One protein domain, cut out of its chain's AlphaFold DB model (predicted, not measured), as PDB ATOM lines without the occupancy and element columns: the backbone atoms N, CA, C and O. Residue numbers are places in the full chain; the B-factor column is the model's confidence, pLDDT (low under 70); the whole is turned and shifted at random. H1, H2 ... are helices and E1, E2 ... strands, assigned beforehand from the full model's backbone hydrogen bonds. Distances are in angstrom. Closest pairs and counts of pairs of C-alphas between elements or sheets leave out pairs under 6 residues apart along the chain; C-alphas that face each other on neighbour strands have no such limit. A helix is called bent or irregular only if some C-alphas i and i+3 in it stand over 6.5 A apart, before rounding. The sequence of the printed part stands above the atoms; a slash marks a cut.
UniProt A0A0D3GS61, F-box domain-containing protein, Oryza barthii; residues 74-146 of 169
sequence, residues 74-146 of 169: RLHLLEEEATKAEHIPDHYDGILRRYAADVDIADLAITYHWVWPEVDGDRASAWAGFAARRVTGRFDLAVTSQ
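AT A GLANCE: This is residues 74 to 146 of the 169 residues of the protein "F-box domain-containing protein" of Oryza barthii (UniProt A0A0D3GS61). A small parallel sheet of three strands forms one slab, with two helices side by side over one of its faces and the other face bare. The chain runs along a strand, back by a helix, and along the next strand, so that H1 goes from E1 to E2 and H2 from E2 to E3; H2 covers E2 and E3, while H1 lies off to the side of the strands. The printed part has 73 residues with two named helices and three named strands in the order E1 H1 E2 H2 E3; the sheet's order is E1, E2, E3, and the class is mixed, helices and strands. It is compact, with a radius of gyration of the C-alphas of 12.0 A, and its outline is elongated, 36 by 21 by 16 A.

HOW THE PARTS SIT: E1, residues 74 to 77, is an edge strand and the parallel neighbour of E2, residues 105 to 114, at 4 degrees; N 75 and O 107 are 2.8 A apart, within hydrogen-bond range. H1, residues 85 to 98, is on the sheet at a height of 6.6 A, over none of its strands; its C-alpha nearest to E1 is that of Tyr 92, 6.8 A from that of Leu 77. E1, H1 and E2 form a strand-helix-strand unit, two parallel neighbour strands with a helix between, and its crossover is right-handed. H2, residues 121 to 134, is on the same face as H1 at a height of 9.7 A, over E2 and E3, residues 135 to 145, and along the strands, at 0 degrees to E2 on the local plane. With H2 on one face, the sheet makes two layers, a helix layer and a strand layer. The closest C-alphas of H2 and E3 are those of Ala 131 and Phe 139, 7.0 A apart. E2, H2 and E3 form a second such unit, also right-handed. E2 and E3 are parallel neighbours at 6 degrees; N 110 and O 140 are 2.9 A apart, within hydrogen-bond range. H1 and H2 only just touch, with 3 pairs of C-alphas within 8 A, the closest being Pro 89 and Arg 123 at 7.5 A; they run the same way at a shallow tilt of 28 degrees. O i to N i+4 pairs are within hydrogen-bond range for 8 of 10 in H1 and 9 of 10 in H2.

IN THESE COORDINATES: E1 begins at C-alpha 74, (97.034, 111.393, 87.801), and is 9.9 A long. H1 is 20.5 A long and irregular, with C-alphas 86 and 89 7.7 A apart. E2 is 25.2 A, H2 20.1 A and E3 25.3 A long. E3 bends by 71 degrees at residue 138 and ends at C-alpha 145, (122.060, 116.227, 88.342).

THE WHOLE: The C-alphas farthest apart are those of Asp 102 and Gln 146, 37.5 A. The sheet is twisted, its C-alphas lying up to 4.2 A off the best plane. The printed part has no cut; the link from H2 to E3 is tight, and the other three are short. The mean pLDDT of the printed part is 82.4, with residues 81 to 85, 115 to 121 and 145 to 146 under 70.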
ATOM      1  N   ARG A  74      95.800 111.039  88.510       90.12
ATOM      2  CA  ARG A  74      97.034 111.393  87.801       90.12
ATOM      3  C   ARG A  74      97.763 112.484  88.575       90.12
ATOM      4  O   ARG A  74      97.183 113.539  88.837       90.12
ATOM      5  N   LEU A  75      99.007 112.212  88.947       91.31
ATOM      6  CA  LEU A  75      99.868 113.116  89.692       91.31
ATOM      7  C   LEU A  75     101.157 113.366  88.915       91.31
ATOM      8  O   LEU A  75     102.024 112.500  88.852       91.31
ATOM      9  N   HIS A  76     101.290 114.554  88.338       91.75
ATOM     10  CA  HIS A  76     102.485 114.976  87.610       91.75
ATOM     11  C   HIS A  76     103.137 116.123  88.375       91.75
ATOM     12  O   HIS A  76     102.582 117.221  88.470       91.75
ATOM     13  N   LEU A  77     104.283 115.816  88.978       89.81
ATOM     14  CA  LEU A  77     105.128 116.714  89.752       89.81
ATOM     15  C   LEU A  77     106.352 117.047  88.899       89.81
ATOM     16  O   LEU A  77     107.319 116.283  88.896       89.81
ATOM     17  N   LEU A  78     106.284 118.141  88.137       83.88
ATOM     18  CA  LEU A  78     107.381 118.592  87.285       83.88
ATOM     19  C   LEU A  78     107.967 119.893  87.849       83.88
ATOM     20  O   LEU A  78     107.326 120.646  88.592       83.88
ATOM     21  N   GLU A  79     109.264 120.074  87.643       74.62
ATOM     22  CA  GLU A  79     110.025 121.173  88.241       74.62
ATOM     23  C   GLU A  79     109.722 122.510  87.565       74.62
ATOM     24  O   GLU A  79     109.701 123.548  88.227       74.62
ATOM     25  N   GLU A  80     109.409 122.471  86.271       70.50
ATOM     26  CA  GLU A  80     109.143 123.646  85.440       70.50
ATOM     27  C   GLU A  80     107.968 124.490  85.961       70.50
ATOM     28  O   GLU A  80     107.897 125.690  85.695       70.50
ATOM     29  N   GLU A  81     107.067 123.906  86.760       67.75
ATOM     30  CA  GLU A  81     105.914 124.621  87.315       67.75
ATOM     31  C   GLU A  81     106.130 125.179  88.727       67.75
ATOM     32  O   GLU A  81     105.215 125.812  89.287       67.75
ATOM     33  N   ALA A  82     107.299 124.951  89.326       65.88
ATOM     34  CA  ALA A  82     107.624 125.445  90.652       65.88
ATOM     35  C   ALA A  82     108.137 126.889  90.605       65.88
ATOM     36  O   ALA A  82     109.007 127.256  89.825       65.88
ATOM     37  N   THR A  83     107.628 127.728  91.508       65.69
ATOM     38  CA  THR A  83     108.033 129.140  91.597       65.69
ATOM     39  C   THR A  83     109.462 129.330  92.095       65.69
ATOM     40  O   THR A  83     110.042 130.390  91.861       65.69
ATOM     41  N   LYS A  84     110.015 128.350  92.817       69.19
ATOM     42  CA  LYS A  84     111.373 128.385  93.367       69.19
ATOM     43  C   LYS A  84     111.958 126.980  93.446       69.19
ATOM     44  O   LYS A  84     111.402 126.145  94.160       69.19
ATOM     45  N   ALA A  85     113.097 126.766  92.787       67.94
ATOM     46  CA  ALA A  85     113.786 125.474  92.745       67.94
ATOM     47  C   ALA A  85     114.158 124.942  94.142       67.94
ATOM     48  O   ALA A  85     113.989 123.761  94.431       67.94
ATOM     49  N   GLU A  86     114.559 125.841  95.046       72.56
ATOM     50  CA  GLU A  86     114.982 125.526  96.421       72.56
ATOM     51  C   GLU A  86     113.909 124.820  97.271       72.56
ATOM     52  O   GLU A  86     114.243 124.048  98.162       72.56
ATOM     53  N   HIS A  87     112.623 125.042  96.985       80.06
ATOM     54  CA  HIS A  87     111.514 124.465  97.755       80.06
ATOM     55  C   HIS A  87     110.775 123.352  97.008       80.06
ATOM     56  O   HIS A  87     109.743 122.881  97.490       80.06
ATOM     57  N   ILE A  88     111.258 122.935  95.832       81.31
ATOM     58  CA  ILE A  88     110.613 121.878  95.041       81.31
ATOM     59  C   ILE A  88     110.441 120.593  95.852       81.31
ATOM     60  O   ILE A  88     109.316 120.085  95.901       81.31
ATOM     61  N   PRO A  89     111.478 120.084  96.544       83.88
ATOM     62  CA  PRO A  89     111.337 118.824  97.257       83.88
ATOM     63  C   PRO A  89     110.302 118.907  98.389       83.88
ATOM     64  O   PRO A  89     109.435 118.042  98.498       83.88
ATOM     65  N   ASP A  90     110.303 120.003  99.157       86.12
ATOM     66  CA  ASP A  90     109.307 120.249 100.210       86.12
ATOM     67  C   ASP A  90     107.891 120.394  99.638       86.12
ATOM     68  O   ASP A  90     106.899 119.983 100.254       86.12
ATOM     69  N   HIS A  91     107.774 120.987  98.448       86.88
ATOM     70  CA  HIS A  91     106.506 121.122  97.753       86.88
ATOM     71  C   HIS A  91     105.942 119.752  97.364       86.88
ATOM     72  O   HIS A  91     104.774 119.473  97.651       86.88
ATOM     73  N   TYR A  92     106.768 118.878  96.786       89.25
ATOM     74  CA  TYR A  92     106.382 117.511  96.425       89.25
ATOM     75  C   TYR A  92     106.026 116.687  97.664       89.25
ATOM     76  O   TYR A  92     104.952 116.080  97.702       89.25
ATOM     77  N   ASP A  93     106.827 116.763  98.730       90.38
ATOM     78  CA  ASP A  93     106.525 116.138 100.024       90.38
ATOM     79  C   ASP A  93     105.174 116.606 100.583       90.38
ATOM     80  O   ASP A  93     104.369 115.822 101.102       90.38
ATOM     81  N   GLY A  94     104.900 117.906 100.472       90.81
ATOM     82  CA  GLY A  94     103.641 118.515 100.878       90.81
ATOM     83  C   GLY A  94     102.445 118.051 100.046       90.81
ATOM     84  O   GLY A  94     101.340 117.946 100.587       90.81
ATOM     85  N   ILE A  95     102.641 117.774  98.757       91.88
ATOM     86  CA  ILE A  95     101.604 117.259  97.859       91.88
ATOM     87  C   ILE A  95     101.311 115.792  98.166       91.88
ATOM     88  O   ILE A  95     100.164 115.457  98.474       91.88
ATOM     89  N   LEU A  96     102.338 114.939  98.165       92.38
ATOM     90  CA  LEU A  96     102.200 113.500  98.404       92.38
ATOM     91  C   LEU A  96     101.577 113.219  99.779       92.38
ATOM     92  O   LEU A  96     100.681 112.385  99.897       92.38
ATOM     93  N   ARG A  97     101.964 113.978 100.816       92.62
ATOM     94  CA  ARG A  97     101.385 113.869 102.169       92.62
ATOM     95  C   ARG A  97      99.893 114.213 102.217       92.62
ATOM     96  O   ARG A  97      99.174 113.696 103.068       92.62
ATOM     97  N   ARG A  98      99.433 115.135 101.371       91.56
ATOM     98  CA  ARG A  98      98.047 115.629 101.376       91.56
ATOM     99  C   ARG A  98      97.123 114.846 100.450       91.56
ATOM    100  O   ARG A  98      95.913 115.076 100.525       91.56
ATOM    101  N   TYR A  99      97.670 113.982  99.599       91.94
ATOM    102  CA  TYR A  99      96.894 113.160  98.683       91.94
ATOM    103  C   TYR A  99      95.934 112.237  99.443       91.94
ATOM    104  O   TYR A  99      96.234 111.780 100.549       91.94
ATOM    105  N   ALA A 100      94.753 111.988  98.875       89.50
ATOM    106  CA  ALA A 100      93.732 111.179  99.528       89.50
ATOM    107  C   ALA A 100      94.243 109.744  99.734       89.50
ATOM    108  O   ALA A 100      94.810 109.145  98.825       89.50
ATOM    109  N   ALA A 101      94.082 109.187 100.937       88.44
ATOM    110  CA  ALA A 101      94.605 107.860 101.281       88.44
ATOM    111  C   ALA A 101      93.757 106.704 100.715       88.44
ATOM    112  O   ALA A 101      94.238 105.579 100.628       88.44
ATOM    113  N   ASP A 102      92.511 106.989 100.338       89.25
ATOM    114  CA  ASP A 102      91.508 106.052  99.830       89.25
ATOM    115  C   ASP A 102      91.490 105.930  98.298       89.25
ATOM    116  O   ASP A 102      90.757 105.105  97.764       89.25
ATOM    117  N   VAL A 103      92.286 106.733  97.585       88.50
ATOM    118  CA  VAL A 103      92.328 106.745  96.114       88.50
ATOM    119  C   VAL A 103      93.644 106.158  95.625       88.50
ATOM    120  O   VAL A 103      94.704 106.652  95.996       88.50
ATOM    121  N   ASP A 104      93.614 105.105  94.819       89.94
ATOM    122  CA  ASP A 104      94.824 104.606  94.160       89.94
ATOM    123  C   ASP A 104      95.268 105.554  93.036       89.94
ATOM    124  O   ASP A 104      94.447 106.135  92.324       89.94
ATOM    125  N   ILE A 105      96.582 105.716  92.885       91.44
ATOM    126  CA  ILE A 105      97.174 106.586  91.865       91.44
ATOM    127  C   ILE A 105      97.403 105.742  90.614       91.44
ATOM    128  O   ILE A 105      98.103 104.731  90.661       91.44
ATOM    129  N   ALA A 106      96.805 106.130  89.493       90.94
ATOM    130  CA  ALA A 106      96.959 105.414  88.230       90.94
ATOM    131  C   ALA A 106      98.243 105.820  87.492       90.94
ATOM    132  O   ALA A 106      98.811 105.024  86.748       90.94
ATOM    133  N   ASP A 107      98.690 107.059  87.683       91.31
ATOM    134  CA  ASP A 107      99.802 107.658  86.946       91.31
ATOM    135  C   ASP A 107     100.518 108.653  87.867       91.31
ATOM    136  O   ASP A 107      99.919 109.651  88.274       91.31
ATOM    137  N   LEU A 108     101.759 108.351  88.256       92.25
ATOM    138  CA  LEU A 108     102.614 109.226  89.056       92.25
ATOM    139  C   LEU A 108     103.922 109.487  88.310       92.25
ATOM    140  O   LEU A 108     104.713 108.566  88.118       92.25
ATOM    141  N   ALA A 109     104.173 110.746  87.970       91.50
ATOM    142  CA  ALA A 109     105.435 111.195  87.399       91.50
ATOM    143  C   ALA A 109     106.069 112.240  88.318       91.50
ATOM    144  O   ALA A 109     105.415 113.220  88.686       91.50
ATOM    145  N   ILE A 110     107.328 112.023  88.692       90.38
ATOM    146  CA  ILE A 110     108.112 112.953  89.505       90.38
ATOM    147  C   ILE A 110     109.406 113.263  88.764       90.38
ATOM    148  O   ILE A 110     110.226 112.369  88.549       90.38
ATOM    149  N   THR A 111     109.589 114.533  88.412       87.50
ATOM    150  CA  THR A 111     110.816 115.041  87.800       87.50
ATOM    151  C   THR A 111     111.465 116.032  88.747       87.50
ATOM    152  O   THR A 111     110.846 117.019  89.129       87.50
ATOM    153  N   TYR A 112     112.713 115.773  89.117       81.31
ATOM    154  CA  TYR A 112     113.461 116.628  90.029       81.31
ATOM    155  C   TYR A 112     114.907 116.770  89.564       81.31
ATOM    156  O   TYR A 112     115.615 115.772  89.406       81.31
ATOM    157  N   HIS A 113     115.341 118.003  89.323       78.44
ATOM    158  CA  HIS A 113     116.736 118.335  89.080       78.44
ATOM    159  C   HIS A 113     117.330 118.871  90.382       78.44
ATOM    160  O   HIS A 113     116.792 119.785  91.005       78.44
ATOM    161  N   TRP A 114     118.458 118.307  90.811       73.62
ATOM    162  CA  TRP A 114     119.185 118.819  91.972       73.62
ATOM    163  C   TRP A 114     120.506 119.456  91.561       73.62
ATOM    164  O   TRP A 114     121.190 119.028  90.623       73.62
ATOM    165  N   VAL A 115     120.885 120.481  92.318       64.00
ATOM    166  CA  VAL A 115     122.191 121.124  92.220       64.00
ATOM    167  C   VAL A 115     123.105 120.479  93.262       64.00
ATOM    168  O   VAL A 115     122.753 120.379  94.431       64.00
ATOM    169  N   TRP A 116     124.262 119.990  92.820       56.50
ATOM    170  CA  TRP A 116     125.322 119.428  93.670       56.50
ATOM    171  C   TRP A 116     125.725 120.429  94.785       56.50
ATOM    172  O   TRP A 116     125.707 121.631  94.505       56.50
ATOM    173  N   PRO A 117     126.102 120.012  96.017       53.62
ATOM    174  CA  PRO A 117     126.550 118.677  96.433       53.62
ATOM    175  C   PRO A 117     125.530 117.852  97.239       53.62
ATOM    176  O   PRO A 117     125.789 116.688  97.534       53.62
ATOM    177  N   GLU A 118     124.377 118.411  97.604       55.59
ATOM    178  CA  GLU A 118     123.389 117.705  98.427       55.59
ATOM    179  C   GLU A 118     122.505 116.817  97.553       55.59
ATOM    180  O   GLU A 118     121.459 117.227  97.054       55.59
ATOM    181  N   VAL A 119     122.927 115.567  97.353       57.19
ATOM    182  CA  VAL A 119     121.971 114.544  96.931       57.19
ATOM    183  C   VAL A 119     121.144 114.144  98.143       57.19
ATOM    184  O   VAL A 119     121.604 113.369  98.979       57.19
ATOM    185  N   ASP A 120     119.905 114.620  98.221       64.44
ATOM    186  CA  ASP A 120     118.921 114.070  99.155       64.44
ATOM    187  C   ASP A 120     118.340 112.766  98.572       64.44
ATOM    188  O   ASP A 120     117.202 112.694  98.095       64.44
ATOM    189  N   GLY A 121     119.178 111.723  98.530       66.06
ATOM    190  CA  GLY A 121     118.772 110.382  98.098       66.06
ATOM    191  C   GLY A 121     117.629 109.818  98.951       66.06
ATOM    192  O   GLY A 121     116.836 109.006  98.461       66.06
ATOM    193  N   ASP A 122     117.486 110.308 100.185       79.12
ATOM    194  CA  ASP A 122     116.437 109.914 101.119       79.12
ATOM    195  C   ASP A 122     115.059 110.376 100.636       79.12
ATOM    196  O   ASP A 122     114.107 109.594 100.686       79.12
ATOM    197  N   ARG A 123     114.927 111.592 100.086       84.38
ATOM    198  CA  ARG A 123     113.644 112.062  99.527       84.38
ATOM    199  C   ARG A 123     113.200 111.280  98.308       84.38
ATOM    200  O   ARG A 123     112.059 110.825  98.261       84.38
ATOM    201  N   ALA A 124     114.086 111.087  97.336       83.94
ATOM    202  CA  ALA A 124     113.747 110.322  96.139       83.94
ATOM    203  C   ALA A 124     113.356 108.875  96.501       83.94
ATOM    204  O   ALA A 124     112.375 108.343  95.974       83.94
ATOM    205  N   SER A 125     114.048 108.276  97.475       84.81
ATOM    206  CA  SER A 125     113.695 106.962  98.029       84.81
ATOM    207  C   SER A 125     112.359 106.994  98.785       84.81
ATOM    208  O   SER A 125     111.545 106.078  98.653       84.81
ATOM    209  N   ALA A 126     112.057 108.065  99.526       89.25
ATOM    210  CA  ALA A 126     110.772 108.246 100.198       89.25
ATOM    211  C   ALA A 126     109.607 108.384  99.205       89.25
ATOM    212  O   ALA A 126     108.542 107.793  99.421       89.25
ATOM    213  N   TRP A 127     109.806 109.106  98.098       91.38
ATOM    214  CA  TRP A 127     108.828 109.224  97.015       91.38
ATOM    215  C   TRP A 127     108.591 107.884  96.326       91.38
ATOM    216  O   TRP A 127     107.438 107.484  96.161       91.38
ATOM    217  N   ALA A 128     109.655 107.142  96.015       89.50
ATOM    218  CA  ALA A 128     109.553 105.779  95.499       89.50
ATOM    219  C   ALA A 128     108.826 104.850  96.490       89.50
ATOM    220  O   ALA A 128     107.935 104.089  96.111       89.50
ATOM    221  N   GLY A 129     109.126 104.973  97.786       90.50
ATOM    222  CA  GLY A 129     108.437 104.298  98.886       90.50
ATOM    223  C   GLY A 129     106.937 104.578  98.918       90.50
ATOM    224  O   GLY A 129     106.127 103.662  99.083       90.50
ATOM    225  N   PHE A 130     106.548 105.844  98.778       92.00
ATOM    226  CA  PHE A 130     105.148 106.242  98.658       92.00
ATOM    227  C   PHE A 130     104.507 105.627  97.412       92.00
ATOM    228  O   PHE A 130     103.441 105.012  97.516       92.00
ATOM    229  N   ALA A 131     105.181 105.739  96.269       90.56
ATOM    230  CA  ALA A 131     104.698 105.262  94.987       90.56
ATOM    231  C   ALA A 131     104.434 103.751  95.001       90.56
ATOM    232  O   ALA A 131     103.335 103.328  94.658       90.56
ATOM    233  N   ALA A 132     105.351 102.939  95.528       88.56
ATOM    234  CA  ALA A 132     105.175 101.486  95.604       88.56
ATOM    235  C   ALA A 132     103.929 101.044  96.384       88.56
ATOM    236  O   ALA A 132     103.355  99.991  96.111       88.56
ATOM    237  N   ARG A 133     103.481 101.848  97.356       89.19
ATOM    238  CA  ARG A 133     102.279 101.543  98.146       89.19
ATOM    239  C   ARG A 133     100.986 102.002  97.483       89.19
ATOM    240  O   ARG A 133      99.927 101.473  97.813       89.19
ATOM    241  N   ARG A 134     101.045 103.039  96.647       89.94
ATOM    242  CA  ARG A 134      99.861 103.817  96.246       89.94
ATOM    243  C   ARG A 134      99.621 103.832  94.743       89.94
ATOM    244  O   ARG A 134      98.489 104.072  94.335       89.94
ATOM    245  N   VAL A 135     100.648 103.580  93.940       91.62
ATOM    246  CA  VAL A 135     100.558 103.566  92.482       91.62
ATOM    247  C   VAL A 135     100.130 102.183  92.007       91.62
ATOM    248  O   VAL A 135     100.652 101.171  92.467       91.62
ATOM    249  N   THR A 136      99.148 102.163  91.113       90.50
ATOM    250  CA  THR A 136      98.558 100.955  90.511       90.50
ATOM    251  C   THR A 136      98.760 100.868  89.001       90.50
ATOM    252  O   THR A 136      98.444  99.850  88.400       90.50
ATOM    253  N   GLY A 137      99.270 101.930  88.383       88.62
ATOM    254  CA  GLY A 137      99.623 101.949  86.969       88.62
ATOM    255  C   GLY A 137     101.055 102.422  86.794       88.62
ATOM    256  O   GLY A 137     101.984 101.816  87.324       88.62
ATOM    257  N   ARG A 138     101.235 103.529  86.077       88.25
ATOM    258  CA  ARG A 138     102.557 104.034  85.709       88.25
ATOM    259  C   ARG A 138     103.206 104.813  86.850       88.25
ATOM    260  O   ARG A 138     102.590 105.706  87.431       88.25
ATOM    261  N   PHE A 139     104.472 104.508  87.113       90.31
ATOM    262  CA  PHE A 139     105.345 105.303  87.970       90.31
ATOM    263  C   PHE A 139     106.623 105.676  87.214       90.31
ATOM    264  O   PHE A 139     107.390 104.790  86.841       90.31
ATOM    265  N   ASP A 140     106.862 106.976  87.037       88.69
ATOM    266  CA  ASP A 140     108.119 107.514  86.518       88.69
ATOM    267  C   ASP A 140     108.798 108.375  87.593       88.69
ATOM    268  O   ASP A 140     108.209 109.325  88.112       88.69
ATOM    269  N   LEU A 141     110.060 108.073  87.893       88.12
ATOM    270  CA  LEU A 141     110.914 108.904  88.739       88.12
ATOM    271  C   LEU A 141     112.153 109.307  87.942       88.12
ATOM    272  O   LEU A 141     113.048 108.493  87.712       88.12
ATOM    273  N   ALA A 142     112.190 110.566  87.519       85.06
ATOM    274  CA  ALA A 142     113.308 111.161  86.810       85.06
ATOM    275  C   ALA A 142     114.047 112.105  87.756       85.06
ATOM    276  O   ALA A 142     113.573 113.192  88.080       85.06
ATOM    277  N   VAL A 143     115.223 111.677  88.199       78.81
ATOM    278  CA  VAL A 143     116.081 112.480  89.061       78.81
ATOM    279  C   VAL A 143     117.347 112.795  88.245       78.81
ATOM    280  O   VAL A 143     118.070 111.873  87.865       78.81
ATOM    281  N   THR A 144     117.636 114.078  87.982       74.06
ATOM    282  CA  THR A 144     118.818 114.508  87.206       74.06
ATOM    283  C   THR A 144     119.737 115.452  87.994       74.06
ATOM    284  O   THR A 144     119.300 116.241  88.828       74.06
ATOM    285  N   SER A 145     121.042 115.376  87.719       68.25
ATOM    286  CA  SER A 145     122.060 116.227  88.342       68.25
ATOM    287  C   SER A 145     122.789 117.057  87.295       68.25
ATOM    288  O   SER A 145     123.084 116.564  86.202       68.25
ATOM    289  N   GLN A 146     123.162 118.284  87.652       59.16
ATOM    290  CA  GLN A 146     124.216 119.008  86.945       59.16
ATOM    291  C   GLN A 146     125.548 118.301  87.241       59.16
ATOM    292  O   GLN A 146     126.070 118.398  88.350       59.16
TER     293      GLN A 146